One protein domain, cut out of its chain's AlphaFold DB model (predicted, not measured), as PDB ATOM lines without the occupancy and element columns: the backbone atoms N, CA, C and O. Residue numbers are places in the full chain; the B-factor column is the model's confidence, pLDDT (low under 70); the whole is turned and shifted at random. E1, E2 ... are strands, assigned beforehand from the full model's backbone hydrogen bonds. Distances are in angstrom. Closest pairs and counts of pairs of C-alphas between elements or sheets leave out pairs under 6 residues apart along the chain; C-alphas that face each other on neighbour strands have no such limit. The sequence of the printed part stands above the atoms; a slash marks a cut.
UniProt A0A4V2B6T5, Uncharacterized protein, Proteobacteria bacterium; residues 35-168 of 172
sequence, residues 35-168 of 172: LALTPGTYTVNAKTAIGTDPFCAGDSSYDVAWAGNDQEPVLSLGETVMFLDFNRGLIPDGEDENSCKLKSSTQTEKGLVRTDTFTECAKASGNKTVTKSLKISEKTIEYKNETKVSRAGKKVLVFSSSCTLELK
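AT A GLANCE: This is residues 35 to 168 of the 172 residues of an uncharacterized protein of Proteobacteria bacterium (UniProt A0A4V2B6T5). One sheet of nine antiparallel strands curls like part of a barrel and folds back on itself, so that a leaf of shorter strands, E5 E4 E3 E2, partly faces a leaf of E9 E8 E7 E6, with E1 as the hinge. The long strands E7, E8 and E9 run along the longest axis, and the turn between E8 and E9 reaches well beyond the shorter leaf. The printed part has 134 residues, with no named helix and nine strands, E1 to E9 along the chain; the sheet's order is E5 E4 E3 E2 E1 E9 E8 E7 E6. It is all strand, though under half of the residues, 64, are in named strands, and compact, with a radius of gyration of the C-alphas of 15.3 A and spans of 50 by 33 by 28 A.

HOW THE PARTS SIT: In this folded sheet, bent into two leaves, the hinge E1, residues 40 to 44, is antiparallel to E9, residues 154 to 167, with N 43 and O 166 2.9 A apart. E2, residues 61 to 68, forms a hairpin with E1, N 42 and O 62 being 2.8 A apart. E3, residues 73 to 77, E4, residues 82 to 85, and edge strand E5, residues 89 to 92, complete a meander from E1, each strand the antiparallel neighbour of the one before; N 67 and O 74, N 75 and O 84, and N 91 and O 83 are 2.7, 2.9 and 2.7 A apart. Edge strand E6, residues 122 to 124, E7, residues 128 to 136, E8, residues 140 to 151, and E9 form the second meander, with N 130 and O 122 3.3 A, N 133 and O 144 2.7 A, and N 145 and O 161 2.8 A apart. E5 and E6 are apart.

IN THESE COORDINATES: E1 begins at C-alpha 40 (10.681, 51.514, -33.158). E9 is 42.2 A long and ends at C-alpha 167 (4.022, 52.312, -31.744); E8 is 36.3 A, E7 26.4 A and E2 21.8 A long.

THE WHOLE: The C-alphas farthest apart, of Lys 110 and Gly 153, are 49.9 A apart. The printed part has no cut. Residues 45 to 60 and 93 to 121 are long links. The mean pLDDT of the printed part is 71.0; 57 residues are under 70, among them 85 to 126.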
ATOM      1  N   LEU A  35       6.777  42.553 -43.132       66.12
ATOM      2  CA  LEU A  35       5.581  42.926 -42.393       66.12
ATOM      3  C   LEU A  35       5.329  44.404 -42.653       66.12
ATOM      4  O   LEU A  35       6.251  45.223 -42.600       66.12
ATOM      5  N   ALA A  36       4.070  44.758 -42.882       70.62
ATOM      6  CA  ALA A  36       3.642  46.134 -42.709       70.62
ATOM      7  C   ALA A  36       3.692  46.432 -41.204       70.62
ATOM      8  O   ALA A  36       2.670  46.337 -40.544       70.62
ATOM      9  N   LEU A  37       4.882  46.695 -40.664       77.44
ATOM     10  CA  LEU A  37       5.159  47.037 -39.272       77.44
ATOM     11  C   LEU A  37       6.310  48.042 -39.254       77.44
ATOM     12  O   LEU A  37       7.347  47.828 -39.882       77.44
ATOM     13  N   THR A  38       6.126  49.146 -38.538       83.88
ATOM     14  CA  THR A  38       7.145  50.195 -38.430       83.88
ATOM     15  C   THR A  38       8.121  49.858 -37.300       83.88
ATOM     16  O   THR A  38       7.657  49.734 -36.166       83.88
ATOM     17  N   PRO A  39       9.443  49.755 -37.542       84.88
ATOM     18  CA  PRO A  39      10.421  49.603 -36.466       84.88
ATOM     19  C   PRO A  39      10.411  50.790 -35.498       84.88
ATOM     20  O   PRO A  39      10.221  51.943 -35.900       84.88
ATOM     21  N   GLY A  40      10.652  50.516 -34.222       87.19
ATOM     22  CA  GLY A  40      10.681  51.514 -33.158       87.19
ATOM     23  C   GLY A  40      10.188  50.959 -31.830       87.19
ATOM     24  O   GLY A  40       9.895  49.775 -31.706       87.19
ATOM     25  N   THR A  41      10.081  51.829 -30.831       90.44
ATOM     26  CA  THR A  41       9.586  51.449 -29.507       90.44
ATOM     27  C   THR A  41       8.069  51.324 -29.521       90.44
ATOM     28  O   THR A  41       7.367  52.284 -29.845       90.44
ATOM     29  N   TYR A  42       7.558  50.171 -29.112       91.19
ATOM     30  CA  TYR A  42       6.143  49.939 -28.862       91.19
ATOM     31  C   TYR A  42       5.886  49.880 -27.362       91.19
ATOM     32  O   TYR A  42       6.708  49.372 -26.603       91.19
ATOM     33  N   THR A  43       4.741  50.385 -26.921       91.12
ATOM     34  CA  THR A  43       4.334  50.368 -25.509       91.12
ATOM     35  C   THR A  43       3.045  49.592 -25.344       91.12
ATOM     36  O   THR A  43       2.149  49.714 -26.183       91.12
ATOM     37  N   VAL A  44       2.928  48.829 -24.259       89.19
ATOM     38  CA  VAL A  44       1.673  48.156 -23.917       89.19
ATOM     39  C   VAL A  44       0.593  49.205 -23.656       89.19
ATOM     40  O   VAL A  44       0.760  50.120 -22.851       89.19
ATOM     41  N   ASN A  45      -0.543  49.075 -24.334       88.81
ATOM     42  CA  ASN A  45      -1.727  49.853 -24.022       88.81
ATOM     43  C   ASN A  45      -2.390  49.245 -22.780       88.81
ATOM     44  O   ASN A  45      -3.090  48.235 -22.858       88.81
ATOM     45  N   ALA A  46      -2.194  49.879 -21.622       83.12
ATOM     46  CA  ALA A  46      -2.737  49.411 -20.346       83.12
ATOM     47  C   ALA A  46      -4.267  49.206 -20.348       83.12
ATOM     48  O   ALA A  46      -4.779  48.451 -19.527       83.12
ATOM     49  N   LYS A  47      -5.015  49.838 -21.269       83.69
ATOM     50  CA  LYS A  47      -6.471  49.640 -21.395       83.69
ATOM     51  C   LYS A  47      -6.847  48.305 -22.039       83.69
ATOM     52  O   LYS A  47      -7.988  47.879 -21.889       83.69
ATOM     53  N   THR A  48      -5.933  47.672 -22.774       81.69
ATOM     54  CA  THR A  48      -6.174  46.398 -23.473       81.69
ATOM     55  C   THR A  48      -5.381  45.233 -22.883       81.69
ATOM     56  O   THR A  48      -5.526  44.103 -23.348       81.69
ATOM     57  N   ALA A  49      -4.573  45.484 -21.848       81.50
ATOM     58  CA  ALA A  49      -3.840  44.466 -21.111       81.50
ATOM     59  C   ALA A  49      -4.762  43.681 -20.165       81.50
ATOM     60  O   ALA A  49      -5.452  44.250 -19.318       81.50
ATOM     61  N   ILE A  50      -4.764  42.358 -20.305       82.69
ATOM     62  CA  ILE A  50      -5.538  41.425 -19.485       82.69
ATOM     63  C   ILE A  50      -4.636  40.239 -19.131       82.69
ATOM     64  O   ILE A  50      -3.969  39.684 -20.004       82.69
ATOM     65  N   GLY A  51      -4.657  39.814 -17.866       81.38
ATOM     66  CA  GLY A  51      -3.899  38.659 -17.372       81.38
ATOM     67  C   GLY A  51      -2.638  39.041 -16.593       81.38
ATOM     68  O   GLY A  51      -2.424  40.204 -16.268       81.38
ATOM     69  N   THR A  52      -1.828  38.040 -16.248       79.69
ATOM     70  CA  THR A  52      -0.624  38.189 -15.401       79.69
ATOM     71  C   THR A  52       0.671  37.914 -16.165       79.69
ATOM     72  O   THR A  52       1.689  37.588 -15.560       79.69
ATOM     73  N   ASP A  53       0.624  37.950 -17.494       80.12
ATOM     74  CA  ASP A  53       1.805  37.727 -18.326       80.12
ATOM     75  C   ASP A  53       2.735  38.949 -18.243       80.12
ATOM     76  O   ASP A  53       2.271  40.054 -18.538       80.12
ATOM     77  N   PRO A  54       4.022  38.782 -17.878       79.50
ATOM     78  CA  PRO A  54       4.995  39.874 -17.873       79.50
ATOM     79  C   PRO A  54       5.087  40.604 -19.217       79.50
ATOM     80  O   PRO A  54       5.321  41.814 -19.238       79.50
ATOM     81  N   PHE A  55       4.831  39.906 -20.335       80.00
ATOM     82  CA  PHE A  55       4.819  40.522 -21.658       80.00
ATOM     83  C   PHE A  55       3.719  41.596 -21.796       80.00
ATOM     84  O   PHE A  55       3.869  42.573 -22.531       80.00
ATOM     85  N   CYS A  56       2.632  41.454 -21.037       85.12
ATOM     86  CA  CYS A  56       1.475  42.343 -21.049       85.12
ATOM     87  C   CYS A  56       1.399  43.306 -19.857       85.12
ATOM     88  O   CYS A  56       0.332  43.877 -19.622       85.12
ATOM     89  N   ALA A  57       2.482  43.514 -19.103       83.94
ATOM     90  CA  ALA A  57       2.478  44.530 -18.052       83.94
ATOM     91  C   ALA A  57       2.246  45.935 -18.655       83.94
ATOM     92  O   ALA A  57       2.826  46.292 -19.680       83.94
ATOM     93  N   GLY A  58       1.331  46.712 -18.059       77.88
ATOM     94  CA  GLY A  58       0.773  47.944 -18.645       77.88
ATOM     95  C   GLY A  58       1.759  49.107 -18.818       77.88
ATOM     96  O   GLY A  58       1.417  50.104 -19.448       77.88
ATOM     97  N   ASP A  59       2.958  48.986 -18.266       78.88
ATOM     98  CA  ASP A  59       4.077  49.922 -18.338       78.88
ATOM     99  C   ASP A  59       5.261  49.387 -19.164       78.88
ATOM    100  O   ASP A  59       6.244  50.103 -19.362       78.88
ATOM    101  N   SER A  60       5.158  48.168 -19.705       86.12
ATOM    102  CA  SER A  60       6.203  47.577 -20.538       86.12
ATOM    103  C   SER A  60       6.350  48.286 -21.885       86.12
ATOM    104  O   SER A  60       5.376  48.669 -22.549       86.12
ATOM    105  N   SER A  61       7.601  48.390 -22.332       88.19
ATOM    106  CA  SER A  61       7.973  48.851 -23.667       88.19
ATOM    107  C   SER A  61       8.933  47.878 -24.332       88.19
ATOM    108  O   SER A  61       9.831  47.359 -23.675       88.19
ATOM    109  N   TYR A  62       8.776  47.692 -25.638       86.56
ATOM    110  CA  TYR A  62       9.576  46.775 -26.439       86.56
ATOM    111  C   TYR A  62      10.100  47.495 -27.668       86.56
ATOM    112  O   TYR A  62       9.325  48.092 -28.420       86.56
ATOM    113  N   ASP A  63      11.406  47.422 -27.890       87.88
ATOM    114  CA  ASP A  63      11.995  47.886 -29.136       87.88
ATOM    115  C   ASP A  63      11.804  46.828 -30.215       87.88
ATOM    116  O   ASP A  63      12.179  45.667 -30.061       87.88
ATOM    117  N   VAL A  64      11.151  47.238 -31.297       85.56
ATOM    118  CA  VAL A  64      10.849  46.389 -32.440       85.56
ATOM    119  C   VAL A  64      11.798  46.742 -33.569       85.56
ATOM    120  O   VAL A  64      11.819  47.885 -34.039       85.56
ATOM    121  N   ALA A  65      12.562  45.757 -34.027       83.56
ATOM    122  CA  ALA A  65      13.559  45.934 -35.072       83.56
ATOM    123  C   ALA A  65      13.617  44.730 -36.014       83.56
ATOM    124  O   ALA A  65      13.307  43.599 -35.638       83.56
ATOM    125  N   TRP A  66      14.050  44.997 -37.246       78.38
ATOM    126  CA  TRP A  66      14.463  43.955 -38.178       78.38
ATOM    127  C   TRP A  66      15.885  43.507 -37.832       78.38
ATOM    128  O   TRP A  66      16.779  44.334 -37.663       78.38
ATOM    129  N   ALA A  67      16.065  42.201 -37.730       73.44
ATOM    130  CA  ALA A  67      17.316  41.487 -37.542       73.44
ATOM    131  C   ALA A  67      17.446  40.403 -38.632       73.44
ATOM    132  O   ALA A  67      16.560  40.248 -39.474       73.44
ATOM    133  N   GLY A  68      18.542  39.645 -38.615       70.19
ATOM    134  CA  GLY A  68      18.806  38.607 -39.615       70.19
ATOM    135  C   GLY A  68      19.413  39.151 -40.911       70.19
ATOM    136  O   GLY A  68      19.953  40.258 -40.942       70.19
ATOM    137  N   ASN A  69      19.372  38.339 -41.967       70.69
ATOM    138  CA  ASN A  69      19.861  38.692 -43.305       70.69
ATOM    139  C   ASN A  69      18.690  38.765 -44.302       70.69
ATOM    140  O   ASN A  69      17.560  38.428 -43.962       70.69
ATOM    141  N   ASP A  70      18.944  39.198 -45.537       65.06
ATOM    142  CA  ASP A  70      17.884  39.394 -46.538       65.06
ATOM    143  C   ASP A  70      17.154  38.094 -46.935       65.06
ATOM    144  O   ASP A  70      16.034  38.145 -47.445       65.06
ATOM    145  N   GLN A  71      17.774  36.931 -46.724       65.50
ATOM    146  CA  GLN A  71      17.211  35.611 -47.023       65.50
ATOM    147  C   GLN A  71      16.497  34.990 -45.808       65.50
ATOM    148  O   GLN A  71      15.591  34.171 -45.963       65.50
ATOM    149  N   GLU A  72      16.891  35.403 -44.606       67.38
ATOM    150  CA  GLU A  72      16.368  34.968 -43.314       67.38
ATOM    151  C   GLU A  72      16.104  36.206 -42.447       67.38
ATOM    152  O   GLU A  72      16.816  36.450 -41.462       67.38
ATOM    153  N   PRO A  73      15.122  37.045 -42.831       66.69
ATOM    154  CA  PRO A  73      14.757  38.176 -42.006       66.69
ATOM    155  C   PRO A  73      14.179  37.655 -40.693       66.69
ATOM    156  O   PRO A  73      13.498  36.629 -40.650       66.69
ATOM    157  N   VAL A  74      14.429  38.384 -39.614       74.00
ATOM    158  CA  VAL A  74      13.880  38.093 -38.293       74.00
ATOM    159  C   VAL A  74      13.321  39.384 -37.719       74.00
ATOM    160  O   VAL A  74      13.987  40.414 -37.741       74.00
ATOM    161  N   LEU A  75      12.101  39.361 -37.189       76.94
ATOM    162  CA  LEU A  75      11.581  40.486 -36.413       76.94
ATOM    163  C   LEU A  75      11.837  40.233 -34.927       76.94
ATOM    164  O   LEU A  75      11.346  39.253 -34.370       76.94
ATOM    165  N   SER A  76      12.576  41.131 -34.287       78.56
ATOM    166  CA  SER A  76      12.814  41.119 -32.844       78.56
ATOM    167  C   SER A  76      11.777  41.990 -32.129       78.56
ATOM    168  O   SER A  76      11.468  43.094 -32.585       78.56
ATOM    169  N   LEU A  77      11.220  41.475 -31.028       77.94
ATOM    170  CA  LEU A  77      10.264  42.164 -30.155       77.94
ATOM    171  C   LEU A  77      10.846  42.277 -28.735       77.94
ATOM    172  O   LEU A  77      10.637  41.399 -27.895       77.94
ATOM    173  N   GLY A  78      11.553  43.376 -28.461       70.69
ATOM    174  CA  GLY A  78      12.309  43.582 -27.222       70.69
ATOM    175  C   GLY A  78      13.727  43.010 -27.292       70.69
ATOM    176  O   GLY A  78      14.073  42.311 -28.238       70.69
ATOM    177  N   GLU A  79      14.558  43.297 -26.284       51.78
ATOM    178  CA  GLU A  79      16.009  43.041 -26.361       51.78
ATOM    179  C   GLU A  79      16.399  41.563 -26.529       51.78
ATOM    180  O   GLU A  79      17.520  41.291 -26.955       51.78
ATOM    181  N   THR A  80      15.515  40.596 -26.248       53.75
ATOM    182  CA  THR A  80      15.793  39.169 -26.537       53.75
ATOM    183  C   THR A  80      14.556  38.255 -26.556       53.75
ATOM    184  O   THR A  80      14.624  37.172 -27.107       53.75
ATOM    185  N   VAL A  81      13.398  38.670 -26.022       56.97
ATOM    186  CA  VAL A  81      12.329  37.757 -25.546       56.97
ATOM    187  C   VAL A  81      11.570  36.978 -26.638       56.97
ATOM    188  O   VAL A  81      11.157  35.841 -26.397       56.97
ATOM    189  N   MET A  82      11.342  37.560 -27.821       68.75
ATOM    190  CA  MET A  82      10.641  36.890 -28.927       68.75
ATOM    191  C   MET A  82      11.207  37.296 -30.285       68.75
ATOM    192  O   MET A  82      11.295  38.483 -30.611       68.75
ATOM    193  N   PHE A  83      11.495  36.289 -31.101       69.88
ATOM    194  CA  PHE A  83      11.906  36.428 -32.488       69.88
ATOM    195  C   PHE A  83      10.837  35.843 -33.392       69.88
ATOM    196  O   PHE A  83      10.346  34.741 -33.165       69.88
ATOM    197  N   LEU A  84      10.483  36.561 -34.442       70.00
ATOM    198  CA  LEU A  84       9.697  36.007 -35.523       70.00
ATOM    199  C   LEU A  84      10.622  35.710 -36.696       70.00
ATOM    200  O   LEU A  84      11.099  36.628 -37.359       70.00
ATOM    201  N   ASP A  85      10.832  34.426 -36.943       69.38
ATOM    202  CA  ASP A  85      11.493  33.914 -38.132       69.38
ATOM    203  C   ASP A  85      10.426  33.623 -39.197       69.38
ATOM    204  O   ASP A  85       9.452  32.902 -38.966       69.38
ATOM    205  N   PHE A  86      10.585  34.192 -40.383       65.56
ATOM    206  CA  PHE A  86       9.600  34.070 -41.459       65.56
ATOM    207  C   PHE A  86       9.562  32.677 -42.101       65.56
ATOM    208  O   PHE A  86       8.532  32.260 -42.634       65.56
ATOM    209  N   ASN A  87      10.651  31.921 -41.984       63.97
ATOM    210  CA  ASN A  87      10.757  30.544 -42.451       63.97
ATOM    211  C   ASN A  87      10.322  29.541 -41.368       63.97
ATOM    212  O   ASN A  87       9.859  28.445 -41.693       63.97
ATOM    213  N   ARG A  88      10.462  29.897 -40.083       58.69
ATOM    214  CA  ARG A  88      10.334  28.957 -38.948       58.69
ATOM    215  C   ARG A  88       9.199  29.277 -37.968       58.69
ATOM    216  O   ARG A  88       8.798  28.408 -37.196       58.69
ATOM    217  N   GLY A  89       8.623  30.474 -38.028       63.69
ATOM    218  CA  GLY A  89       7.574  30.955 -37.128       63.69
ATOM    219  C   GLY A  89       8.113  31.702 -35.901       63.69
ATOM    220  O   GLY A  89       9.190  32.287 -35.927       63.69
ATOM    221  N   LEU A  90       7.328  31.729 -34.821       63.56
ATOM    222  CA  LEU A  90       7.700  32.416 -33.579       63.56
ATOM    223  C   LEU A  90       8.688  31.567 -32.768       63.56
ATOM    224  O   LEU A  90       8.406  30.404 -32.488       63.56
ATOM    225  N   ILE A  91       9.804  32.168 -32.370       63.72
ATOM    226  CA  ILE A  91      10.883  31.575 -31.583       63.72
ATOM    227  C   ILE A  91      11.014  32.398 -30.289       63.72
ATOM    228  O   ILE A  91      11.479  33.541 -30.338       63.72
ATOM    229  N   PRO A  92      10.552  31.891 -29.135       62.41
ATOM    230  CA  PRO A  92      10.830  32.523 -27.850       62.41
ATOM    231  C   PRO A  92      12.301  32.331 -27.458       62.41
ATOM    232  O   PRO A  92      12.930  31.339 -27.828       62.41
ATOM    233  N   ASP A  93      12.844  33.277 -26.696       54.38
ATOM    234  CA  ASP A  93      14.209  33.177 -26.174       54.38
ATOM    235  C   ASP A  93      14.382  31.967 -25.246       54.38
ATOM    236  O   ASP A  93      13.558  31.736 -24.358       54.38
ATOM    237  N   GLY A  94      15.470  31.217 -25.420       52.84
ATOM    238  CA  GLY A  94      15.854  30.130 -24.516       52.84
ATOM    239  C   GLY A  94      14.997  28.853 -24.543       52.84
ATOM    240  O   GLY A  94      15.176  28.019 -23.655       52.84
ATOM    241  N   GLU A  95      14.099  28.655 -25.518       52.31
ATOM    242  CA  GLU A  95      13.394  27.372 -25.700       52.31
ATOM    243  C   GLU A  95      13.944  26.584 -26.907       52.31
ATOM    244  O   GLU A  95      14.065  27.113 -28.012       52.31
ATOM    245  N   ASP A  96      14.267  25.299 -26.696       43.28
ATOM    246  CA  ASP A  96      14.689  24.378 -27.759       43.28
ATOM    247  C   ASP A  96      13.607  24.251 -28.843       43.28
ATOM    248  O   ASP A  96      12.412  24.176 -28.539       43.28
ATOM    249  N   GLU A  97      14.052  24.180 -30.104       46.41
ATOM    250  CA  GLU A  97      13.255  24.062 -31.330       46.41
ATOM    251  C   GLU A  97      12.037  23.136 -31.177       46.41
ATOM    252  O   GLU A  97      12.095  21.931 -31.422       46.41
ATOM    253  N   ASN A  98      10.885  23.701 -30.825       47.62
ATOM    254  CA  ASN A  98       9.618  22.994 -30.887       47.62
ATOM    255  C   ASN A  98       8.807  23.542 -32.051       47.62
ATOM    256  O   ASN A  98       8.517  24.732 -32.146       47.62
ATOM    257  N   SER A  99       8.475  22.625 -32.961       47.94
ATOM    258  CA  SER A  99       7.860  22.864 -34.263       47.94
ATOM    259  C   SER A  99       6.606  23.735 -34.167       47.94
ATOM    260  O   SER A  99       5.490  23.241 -33.963       47.94
ATOM    261  N   CYS A 100       6.785  25.037 -34.346       51.97
ATOM    262  CA  CYS A 100       5.695  25.967 -34.556       51.97
ATOM    263  C   CYS A 100       5.235  25.850 -36.004       51.97
ATOM    264  O   CYS A 100       6.027  25.617 -36.916       51.97
ATOM    265  N   LYS A 101       3.931  25.987 -36.231       51.41
ATOM    266  CA  LYS A 101       3.407  26.108 -37.589       51.41
ATOM    267  C   LYS A 101       2.985  27.548 -37.783       51.41
ATOM    268  O   LYS A 101       2.090  28.025 -37.087       51.41
ATOM    269  N   LEU A 102       3.614  28.215 -38.748       50.22
ATOM    270  CA  LEU A 102       3.075  29.431 -39.338       50.22
ATOM    271  C   LEU A 102       1.630  29.148 -39.757       50.22
ATOM    272  O   LEU A 102       1.364  28.193 -40.492       50.22
ATOM    273  N   LYS A 103       0.687  29.955 -39.275       48.88
ATOM    274  CA  LYS A 103      -0.704  29.842 -39.698       48.88
ATOM    275  C   LYS A 103      -1.256  31.206 -40.076       48.88
ATOM    276  O   LYS A 103      -2.217  31.667 -39.478       48.88
ATOM    277  N   SER A 104      -0.652  31.828 -41.089       51.56
ATOM    278  CA  SER A 104      -1.260  32.922 -41.855       51.56
ATOM    279  C   SER A 104      -0.394  33.333 -43.058       51.56
ATOM    280  O   SER A 104       0.826  33.291 -42.970       51.56
ATOM    281  N   SER A 105      -1.030  33.718 -44.174       51.97
ATOM    282  CA  SER A 105      -0.881  35.083 -44.715       51.97
ATOM    283  C   SER A 105      -1.992  35.404 -45.722       51.97
ATOM    284  O   SER A 105      -2.370  34.579 -46.555       51.97
ATOM    285  N   THR A 106      -2.516  36.632 -45.641       50.69
ATOM    286  CA  THR A 106      -3.205  37.291 -46.762       50.69
ATOM    287  C   THR A 106      -2.148  38.164 -47.436       50.69
ATOM    288  O   THR A 106      -1.921  39.300 -47.016       50.69
ATOM    289  N   GLN A 107      -1.404  37.604 -48.392       49.97
ATOM    290  CA  GLN A 107      -0.363  38.354 -49.100       49.97
ATOM    291  C   GLN A 107      -0.997  39.351 -50.064       49.97
ATOM    292  O   GLN A 107      -2.024  39.080 -50.686       49.97
ATOM    293  N   THR A 108      -0.375  40.518 -50.184       52.69
ATOM    294  CA  THR A 108      -0.708  41.487 -51.233       52.69
ATOM    295  C   THR A 108       0.220  41.300 -52.433       52.69
ATOM    296  O   THR A 108       1.286  40.703 -52.301       52.69
ATOM    297  N   GLU A 109      -0.132  41.863 -53.594       42.28
ATOM    298  CA  GLU A 109       0.663  41.793 -54.841       42.28
ATOM    299  C   GLU A 109       2.108  42.326 -54.719       42.28
ATOM    300  O   GLU A 109       2.913  42.136 -55.624       42.28
ATOM    301  N   LYS A 110       2.468  42.978 -53.603       53.78
ATOM    302  CA  LYS A 110       3.817  43.500 -53.325       53.78
ATOM    303  C   LYS A 110       4.621  42.661 -52.322       53.78
ATOM    304  O   LYS A 110       5.605  43.160 -51.788       53.78
ATOM    305  N   GLY A 111       4.173  41.450 -51.980       52.66
ATOM    306  CA  GLY A 111       4.847  40.585 -50.995       52.66
ATOM    307  C   GLY A 111       4.740  41.066 -49.538       52.66
ATOM    308  O   GLY A 111       5.251  40.417 -48.631       52.66
ATOM    309  N   LEU A 112       4.042  42.182 -49.297       55.47
ATOM    310  CA  LEU A 112       3.810  42.735 -47.966       55.47
ATOM    311  C   LEU A 112       2.752  41.925 -47.231       55.47
ATOM    312  O   LEU A 112       1.616  41.790 -47.714       55.47
ATOM    313  N   VAL A 113       3.105  41.476 -46.029       58.50
ATOM    314  CA  VAL A 113       2.168  40.796 -45.146       58.50
ATOM    315  C   VAL A 113       1.528  41.809 -44.204       58.50
ATOM    316  O   VAL A 113       2.192  42.467 -43.401       58.50
ATOM    317  N   ARG A 114       0.211  41.988 -44.356       53.59
ATOM    318  CA  ARG A 114      -0.564  42.994 -43.609       53.59
ATOM    319  C   ARG A 114      -1.011  42.527 -42.236       53.59
ATOM    320  O   ARG A 114      -1.266  43.354 -41.366       53.59
ATOM    321  N   THR A 115      -1.199  41.225 -42.078       55.94
ATOM    322  CA  THR A 115      -1.652  40.617 -40.836       55.94
ATOM    323  C   THR A 115      -1.240  39.162 -40.861       55.94
ATOM    324  O   THR A 115      -1.665  38.431 -41.754       55.94
ATOM    325  N   ASP A 116      -0.455  38.756 -39.871       59.56
ATOM    326  CA  ASP A 116      -0.150  37.356 -39.624       59.56
ATOM    327  C   ASP A 116      -0.517  36.965 -38.217       59.56
ATOM    328  O   ASP A 116      -0.421  37.784 -37.317       59.56
ATOM    329  N   THR A 117      -0.970  35.724 -38.048       58.94
ATOM    330  CA  THR A 117      -1.144  35.096 -36.744       58.94
ATOM    331  C   THR A 117      -0.085  34.025 -36.587       58.94
ATOM    332  O   THR A 117      -0.114  32.986 -37.251       58.94
ATOM    333  N   PHE A 118       0.852  34.278 -35.687       61.06
ATOM    334  CA  PHE A 118       1.804  33.264 -35.260       61.06
ATOM    335  C   PHE A 118       1.155  32.434 -34.167       61.06
ATOM    336  O   PHE A 118       0.303  32.928 -33.437       61.06
ATOM    337  N   THR A 119       1.445  31.144 -34.101       56.62
ATOM    338  CA  THR A 119       0.913  30.288 -33.044       56.62
ATOM    339  C   THR A 119       2.014  29.339 -32.622       56.62
ATOM    340  O   THR A 119       2.350  28.404 -33.347       56.62
ATOM    341  N   GLU A 120       2.594  29.607 -31.459       60.75
ATOM    342  CA  GLU A 120       3.483  28.661 -30.804       60.75
ATOM    343  C   GLU A 120       2.641  27.496 -30.280       60.75
ATOM    344  O   GLU A 120       1.653  27.714 -29.587       60.75
ATOM    345  N   CYS A 121       2.990  26.259 -30.627       52.88
ATOM    346  CA  CYS A 121       2.343  25.056 -30.097       52.88
ATOM    347  C   CYS A 121       3.368  24.276 -29.275       52.88
ATOM    348  O   CYS A 121       3.725  23.154 -29.633       52.88
ATOM    349  N   ALA A 122       3.880  24.857 -28.194       53.69
ATOM    350  CA  ALA A 122       4.809  24.139 -27.339       53.69
ATOM    351  C   ALA A 122       4.041  23.148 -26.446       53.69
ATOM    352  O   ALA A 122       3.153  23.509 -25.659       53.69
ATOM    353  N   LYS A 123       4.395  21.859 -26.566       53.16
ATOM    354  CA  LYS A 123       4.122  20.869 -25.520       53.16
ATOM    355  C   LYS A 123       4.966  21.252 -24.310       53.16
ATOM    356  O   LYS A 123       6.150  20.941 -24.263       53.16
ATOM    357  N   ALA A 124       4.340  21.834 -23.295       47.91
ATOM    358  CA  ALA A 124       4.876  21.678 -21.955       47.91
ATOM    359  C   ALA A 124       4.636  20.210 -21.567       47.91
ATOM    360  O   ALA A 124       3.527  19.702 -21.722       47.91
ATOM    361  N   SER A 125       5.683  19.504 -21.152       50.38
ATOM    362  CA  SER A 125       5.647  18.083 -20.787       50.38
ATOM    363  C   SER A 125       4.347  17.646 -20.069       50.38
ATOM    364  O   SER A 125       3.826  18.320 -19.178       50.38
ATOM    365  N   GLY A 126       3.787  16.499 -20.472       60.06
ATOM    366  CA  GLY A 126       2.526  15.983 -19.926       60.06
ATOM    367  C   GLY A 126       1.268  16.604 -20.552       60.06
ATOM    368  O   GLY A 126       1.099  16.589 -21.769       60.06
ATOM    369  N   ASN A 127       0.344  17.089 -19.715       70.88
ATOM    370  CA  ASN A 127      -1.025  17.448 -20.110       70.88
ATOM    371  C   ASN A 127      -1.233  18.956 -20.373       70.88
ATOM    372  O   ASN A 127      -2.372  19.434 -20.346       70.88
ATOM    373  N   LYS A 128      -0.154  19.728 -20.526       70.06
ATOM    374  CA  LYS A 128      -0.186  21.191 -20.637       70.06
ATOM    375  C   LYS A 128       0.155  21.617 -22.067       70.06
ATOM    376  O   LYS A 128       1.079  21.103 -22.684       70.06
ATOM    377  N   THR A 129      -0.584  22.577 -22.599       72.06
ATOM    378  CA  THR A 129      -0.339  23.171 -23.917       72.06
ATOM    379  C   THR A 129      -0.261  24.672 -23.747       72.06
ATOM    380  O   THR A 129      -1.168  25.259 -23.159       72.06
ATOM    381  N   VAL A 130       0.811  25.281 -24.242       72.81
ATOM    382  CA  VAL A 130       0.952  26.737 -24.287       72.81
ATOM    383  C   VAL A 130       0.783  27.180 -25.732       72.81
ATOM    384  O   VAL A 130       1.240  26.513 -26.660       72.81
ATOM    385  N   THR A 131       0.052  28.270 -25.916       75.00
ATOM    386  CA  THR A 131      -0.278  28.841 -27.209       75.00
ATOM    387  C   THR A 131      -0.053  30.339 -27.177       75.00
ATOM    388  O   THR A 131      -0.880  31.074 -26.643       75.00
ATOM    389  N   LYS A 132       1.058  30.793 -27.760       75.88
ATOM    390  CA  LYS A 132       1.356  32.218 -27.939       75.88
ATOM    391  C   LYS A 132       0.974  32.632 -29.348       75.88
ATOM    392  O   LYS A 132       1.335  31.942 -30.298       75.88
ATOM    393  N   SER A 133       0.259  33.739 -29.493       76.19
ATOM    394  CA  SER A 133      -0.096  34.296 -30.787       76.19
ATOM    395  C   SER A 133       0.133  35.786 -30.874       76.19
ATOM    396  O   SER A 133      -0.210  36.529 -29.958       76.19
ATOM    397  N   LEU A 134       0.664  36.197 -32.017       76.75
ATOM    398  CA  LEU A 134       0.916  37.585 -32.366       76.75
ATOM    399  C   LEU A 134       0.136  37.912 -33.624       76.75
ATOM    400  O   LEU A 134       0.242  37.167 -34.595       76.75
ATOM    401  N   LYS A 135      -0.605  39.017 -33.593       81.12
ATOM    402  CA  LYS A 135      -1.250  39.623 -34.747       81.12
ATOM    403  C   LYS A 135      -0.685  41.013 -34.986       81.12
ATOM    404  O   LYS A 135      -0.811  41.901 -34.152       81.12
ATOM    405  N   ILE A 136      -0.037  41.178 -36.131       77.56
ATOM    406  CA  ILE A 136       0.776  42.356 -36.438       77.56
ATOM    407  C   ILE A 136       0.056  43.245 -37.455       77.56
ATOM    408  O   ILE A 136      -0.530  42.741 -38.412       77.56
ATOM    409  N   SER A 137       0.111  44.560 -37.247       80.75
ATOM    410  CA  SER A 137      -0.273  45.602 -38.204       80.75
ATOM    411  C   SER A 137       0.781  46.721 -38.226       80.75
ATOM    412  O   SER A 137       1.723  46.694 -37.441       80.75
ATOM    413  N   GLU A 138       0.607  47.749 -39.067       80.75
ATOM    414  CA  GLU A 138       1.609  48.812 -39.293       80.75
ATOM    415  C   GLU A 138       2.145  49.465 -38.016       80.75
ATOM    416  O   GLU A 138       3.320  49.842 -37.952       80.75
ATOM    417  N   LYS A 139       1.271  49.616 -37.018       86.75
ATOM    418  CA  LYS A 139       1.542  50.355 -35.778       86.75
ATOM    419  C   LYS A 139       1.050  49.632 -34.533       86.75
ATOM    420  O   LYS A 139       1.120  50.209 -33.447       86.75
ATOM    421  N   THR A 140       0.546  48.406 -34.671       86.75
ATOM    422  CA  THR A 140       0.048  47.634 -33.533       86.75
ATOM    423  C   THR A 140       0.502  46.189 -33.585       86.75
ATOM    424  O   THR A 140       0.626  45.593 -34.654       86.75
ATOM    425  N   ILE A 141       0.711  45.619 -32.403       86.50
ATOM    426  CA  ILE A 141       0.941  44.192 -32.216       86.50
ATOM    427  C   ILE A 141      -0.052  43.718 -31.160       86.50
ATOM    428  O   ILE A 141      -0.000  44.131 -30.005       86.50
ATOM    429  N   GLU A 142      -0.991  42.871 -31.555       87.81
ATOM    430  CA  GLU A 142      -1.892  42.171 -30.647       87.81
ATOM    431  C   GLU A 142      -1.205  40.877 -30.201       87.81
ATOM    432  O   GLU A 142      -0.911  40.008 -31.018       87.81
ATOM    433  N   TYR A 143      -0.951  40.740 -28.905       85.88
ATOM    434  CA  TYR A 143      -0.390  39.538 -28.305       85.88
ATOM    435  C   TYR A 143      -1.457  38.798 -27.508       85.88
ATOM    436  O   TYR A 143      -2.265  39.405 -26.801       85.88
ATOM    437  N   LYS A 144      -1.427  37.472 -27.579       85.31
ATOM    438  CA  LYS A 144      -2.213  36.589 -26.725       85.31
ATOM    439  C   LYS A 144      -1.372  35.383 -26.323       85.31
ATOM    440  O   LYS A 144      -0.746  34.759 -27.168       85.31
ATOM    441  N   ASN A 145      -1.424  35.018 -25.053       82.19
ATOM    442  CA  ASN A 145      -0.845  33.805 -24.501       82.19
ATOM    443  C   ASN A 145      -1.952  32.984 -23.850       82.19
ATOM    444  O   ASN A 145      -2.705  33.493 -23.025       82.19
ATOM    445  N   GLU A 146      -2.079  31.721 -24.225       82.19
ATOM    446  CA  GLU A 146      -3.083  30.810 -23.702       82.19
ATOM    447  C   GLU A 146      -2.417  29.527 -23.216       82.19
ATOM    448  O   GLU A 146      -1.758  28.819 -23.965       82.19
ATOM    449  N   THR A 147      -2.620  29.194 -21.950       79.81
ATOM    450  CA  THR A 147      -2.171  27.945 -21.351       79.81
ATOM    451  C   THR A 147      -3.376  27.065 -21.061       79.81
ATOM    452  O   THR A 147      -4.214  27.389 -20.220       79.81
ATOM    453  N   LYS A 148      -3.440  25.913 -21.723       79.94
ATOM    454  CA  LYS A 148      -4.415  24.856 -21.463       79.94
ATOM    455  C   LYS A 148      -3.790  23.767 -20.608       79.94
ATOM    456  O   LYS A 148      -2.717  23.269 -20.928       79.94
ATOM    457  N   VAL A 149      -4.480  23.350 -19.554       77.94
ATOM    458  CA  VAL A 149      -4.104  22.187 -18.741       77.94
ATOM    459  C   VAL A 149      -5.232  21.170 -18.822       77.94
ATOM    460  O   VAL A 149      -6.339  21.403 -18.334       77.94
ATOM    461  N   SER A 150      -4.949  20.037 -19.454       74.88
ATOM    462  CA  SER A 150      -5.824  18.873 -19.472       74.88
ATOM    463  C   SER A 150      -5.478  17.934 -18.311       74.88
ATOM    464  O   SER A 150      -4.368  17.917 -17.785       74.88
ATOM    465  N   ARG A 151      -6.428  17.124 -17.862       69.56
ATOM    466  CA  ARG A 151      -6.160  15.967 -16.999       69.56
ATOM    467  C   ARG A 151      -7.166  14.905 -17.393       69.56
ATOM    468  O   ARG A 151      -8.341  15.230 -17.546       69.56
ATOM    469  N   ALA A 152      -6.715  13.664 -17.577       62.62
ATOM    470  CA  ALA A 152      -7.586  12.571 -18.004       62.62
ATOM    471  C   ALA A 152      -8.876  12.538 -17.159       62.62
ATOM    472  O   ALA A 152      -8.818  12.522 -15.928       62.62
ATOM    473  N   GLY A 153     -10.029  12.609 -17.832       58.25
ATOM    474  CA  GLY A 153     -11.351  12.604 -17.201       58.25
ATOM    475  C   GLY A 153     -11.805  13.913 -16.532       58.25
ATOM    476  O   GLY A 153     -12.833  13.897 -15.858       58.25
ATOM    477  N   LYS A 154     -11.095  15.045 -16.680       64.75
ATOM    478  CA  LYS A 154     -11.496  16.353 -16.116       64.75
ATOM    479  C   LYS A 154     -11.603  17.457 -17.173       64.75
ATOM    480  O   LYS A 154     -11.008  17.373 -18.244       64.75
ATOM    481  N   LYS A 155     -12.367  18.512 -16.842       61.97
ATOM    482  CA  LYS A 155     -12.492  19.739 -17.650       61.97
ATOM    483  C   LYS A 155     -11.119  20.395 -17.847       61.97
ATOM    484  O   LYS A 155     -10.304  20.409 -16.926       61.97
ATOM    485  N   VAL A 156     -10.899  20.952 -19.034       76.19
ATOM    486  CA  VAL A 156      -9.681  21.695 -19.382       76.19
ATOM    487  C   VAL A 156      -9.692  23.040 -18.654       76.19
ATOM    488  O   VAL A 156     -10.657  23.793 -18.778       76.19
ATOM    489  N   LEU A 157      -8.628  23.343 -17.906       74.19
ATOM    490  CA  LEU A 157      -8.397  24.686 -17.370       74.19
ATOM    491  C   LEU A 157      -7.684  25.522 -18.431       74.19
ATOM    492  O   LEU A 157      -6.694  25.065 -19.001       74.19
ATOM    493  N   VAL A 158      -8.192  26.726 -18.688       79.25
ATOM    494  CA  VAL A 158      -7.625  27.668 -19.657       79.25
ATOM    495  C   VAL A 158      -7.242  28.941 -18.917       79.25
ATOM    496  O   VAL A 158      -8.094  29.590 -18.317       79.25
ATOM    497  N   PHE A 159      -5.962  29.283 -18.968       80.94
ATOM    498  CA  PHE A 159      -5.430  30.556 -18.501       80.94
ATOM    499  C   PHE A 159      -5.063  31.372 -19.732       80.94
ATOM    500  O   PHE A 159      -4.377  30.852 -20.609       80.94
ATOM    501  N   SER A 160      -5.515  32.619 -19.825       84.25
ATOM    502  CA  SER A 160      -5.214  33.474 -20.971       84.25
ATOM    503  C   SER A 160      -4.789  34.866 -20.537       84.25
ATOM    504  O   SER A 160      -5.448  35.467 -19.689       84.25
ATOM    505  N   SER A 161      -3.758  35.379 -21.191       85.12
ATOM    506  CA  SER A 161      -3.337  36.773 -21.128       85.12
ATOM    507  C   SER A 161      -3.339  37.361 -22.535       85.12
ATOM    508  O   SER A 161      -3.087  36.647 -23.507       85.12
ATOM    509  N   SER A 162      -3.632  38.647 -22.669       89.94
ATOM    510  CA  SER A 162      -3.582  39.348 -23.952       89.94
ATOM    511  C   SER A 162      -3.328  40.831 -23.761       89.94
ATOM    512  O   SER A 162      -3.739  41.401 -22.753       89.94
ATOM    513  N   CYS A 163      -2.696  41.464 -24.740       89.69
ATOM    514  CA  CYS A 163      -2.463  42.902 -24.748       89.69
ATOM    515  C   CYS A 163      -2.280  43.423 -26.172       89.69
ATOM    516  O   CYS A 163      -2.008  42.666 -27.105       89.69
ATOM    517  N   THR A 164      -2.407  44.739 -26.331       91.38
ATOM    518  CA  THR A 164      -2.038  45.438 -27.563       91.38
ATOM    519  C   THR A 164      -0.839  46.320 -27.284       91.38
ATOM    520  O   THR A 164      -0.861  47.121 -26.353       91.38
ATOM    521  N   LEU A 165       0.194  46.184 -28.100       89.94
ATOM    522  CA  LEU A 165       1.320  47.093 -28.135       89.94
ATOM    523  C   LEU A 165       1.075  48.114 -29.247       89.94
ATOM    524  O   LEU A 165       0.664  47.743 -30.348       89.94
ATOM    525  N   GLU A 166       1.352  49.385 -28.978       91.62
ATOM    526  CA  GLU A 166       1.195  50.484 -29.935       91.62
ATOM    527  C   GLU A 166       2.524  51.202 -30.151       91.62
ATOM    528  O   GLU A 166       3.271  51.437 -29.197       91.62
ATOM    529  N   LEU A 167       2.817  51.562 -31.405       90.31
ATOM    530  CA  LEU A 167       4.022  52.312 -31.744       90.31
ATOM    531  C   LEU A 167       4.021  53.649 -30.995       90.31
ATOM    532  O   LEU A 167       3.135  54.488 -31.184       90.31
ATOM    533  N   LYS A 168       5.061  53.884 -30.194       85.81
ATOM    534  CA  LYS A 168       5.248  55.145 -29.486       85.81
ATOM    535  C   LYS A 168       5.427  56.257 -30.513       85.81
ATOM    536  O   LYS A 168       6.369  56.252 -31.308       85.81
TER     537      LYS A 168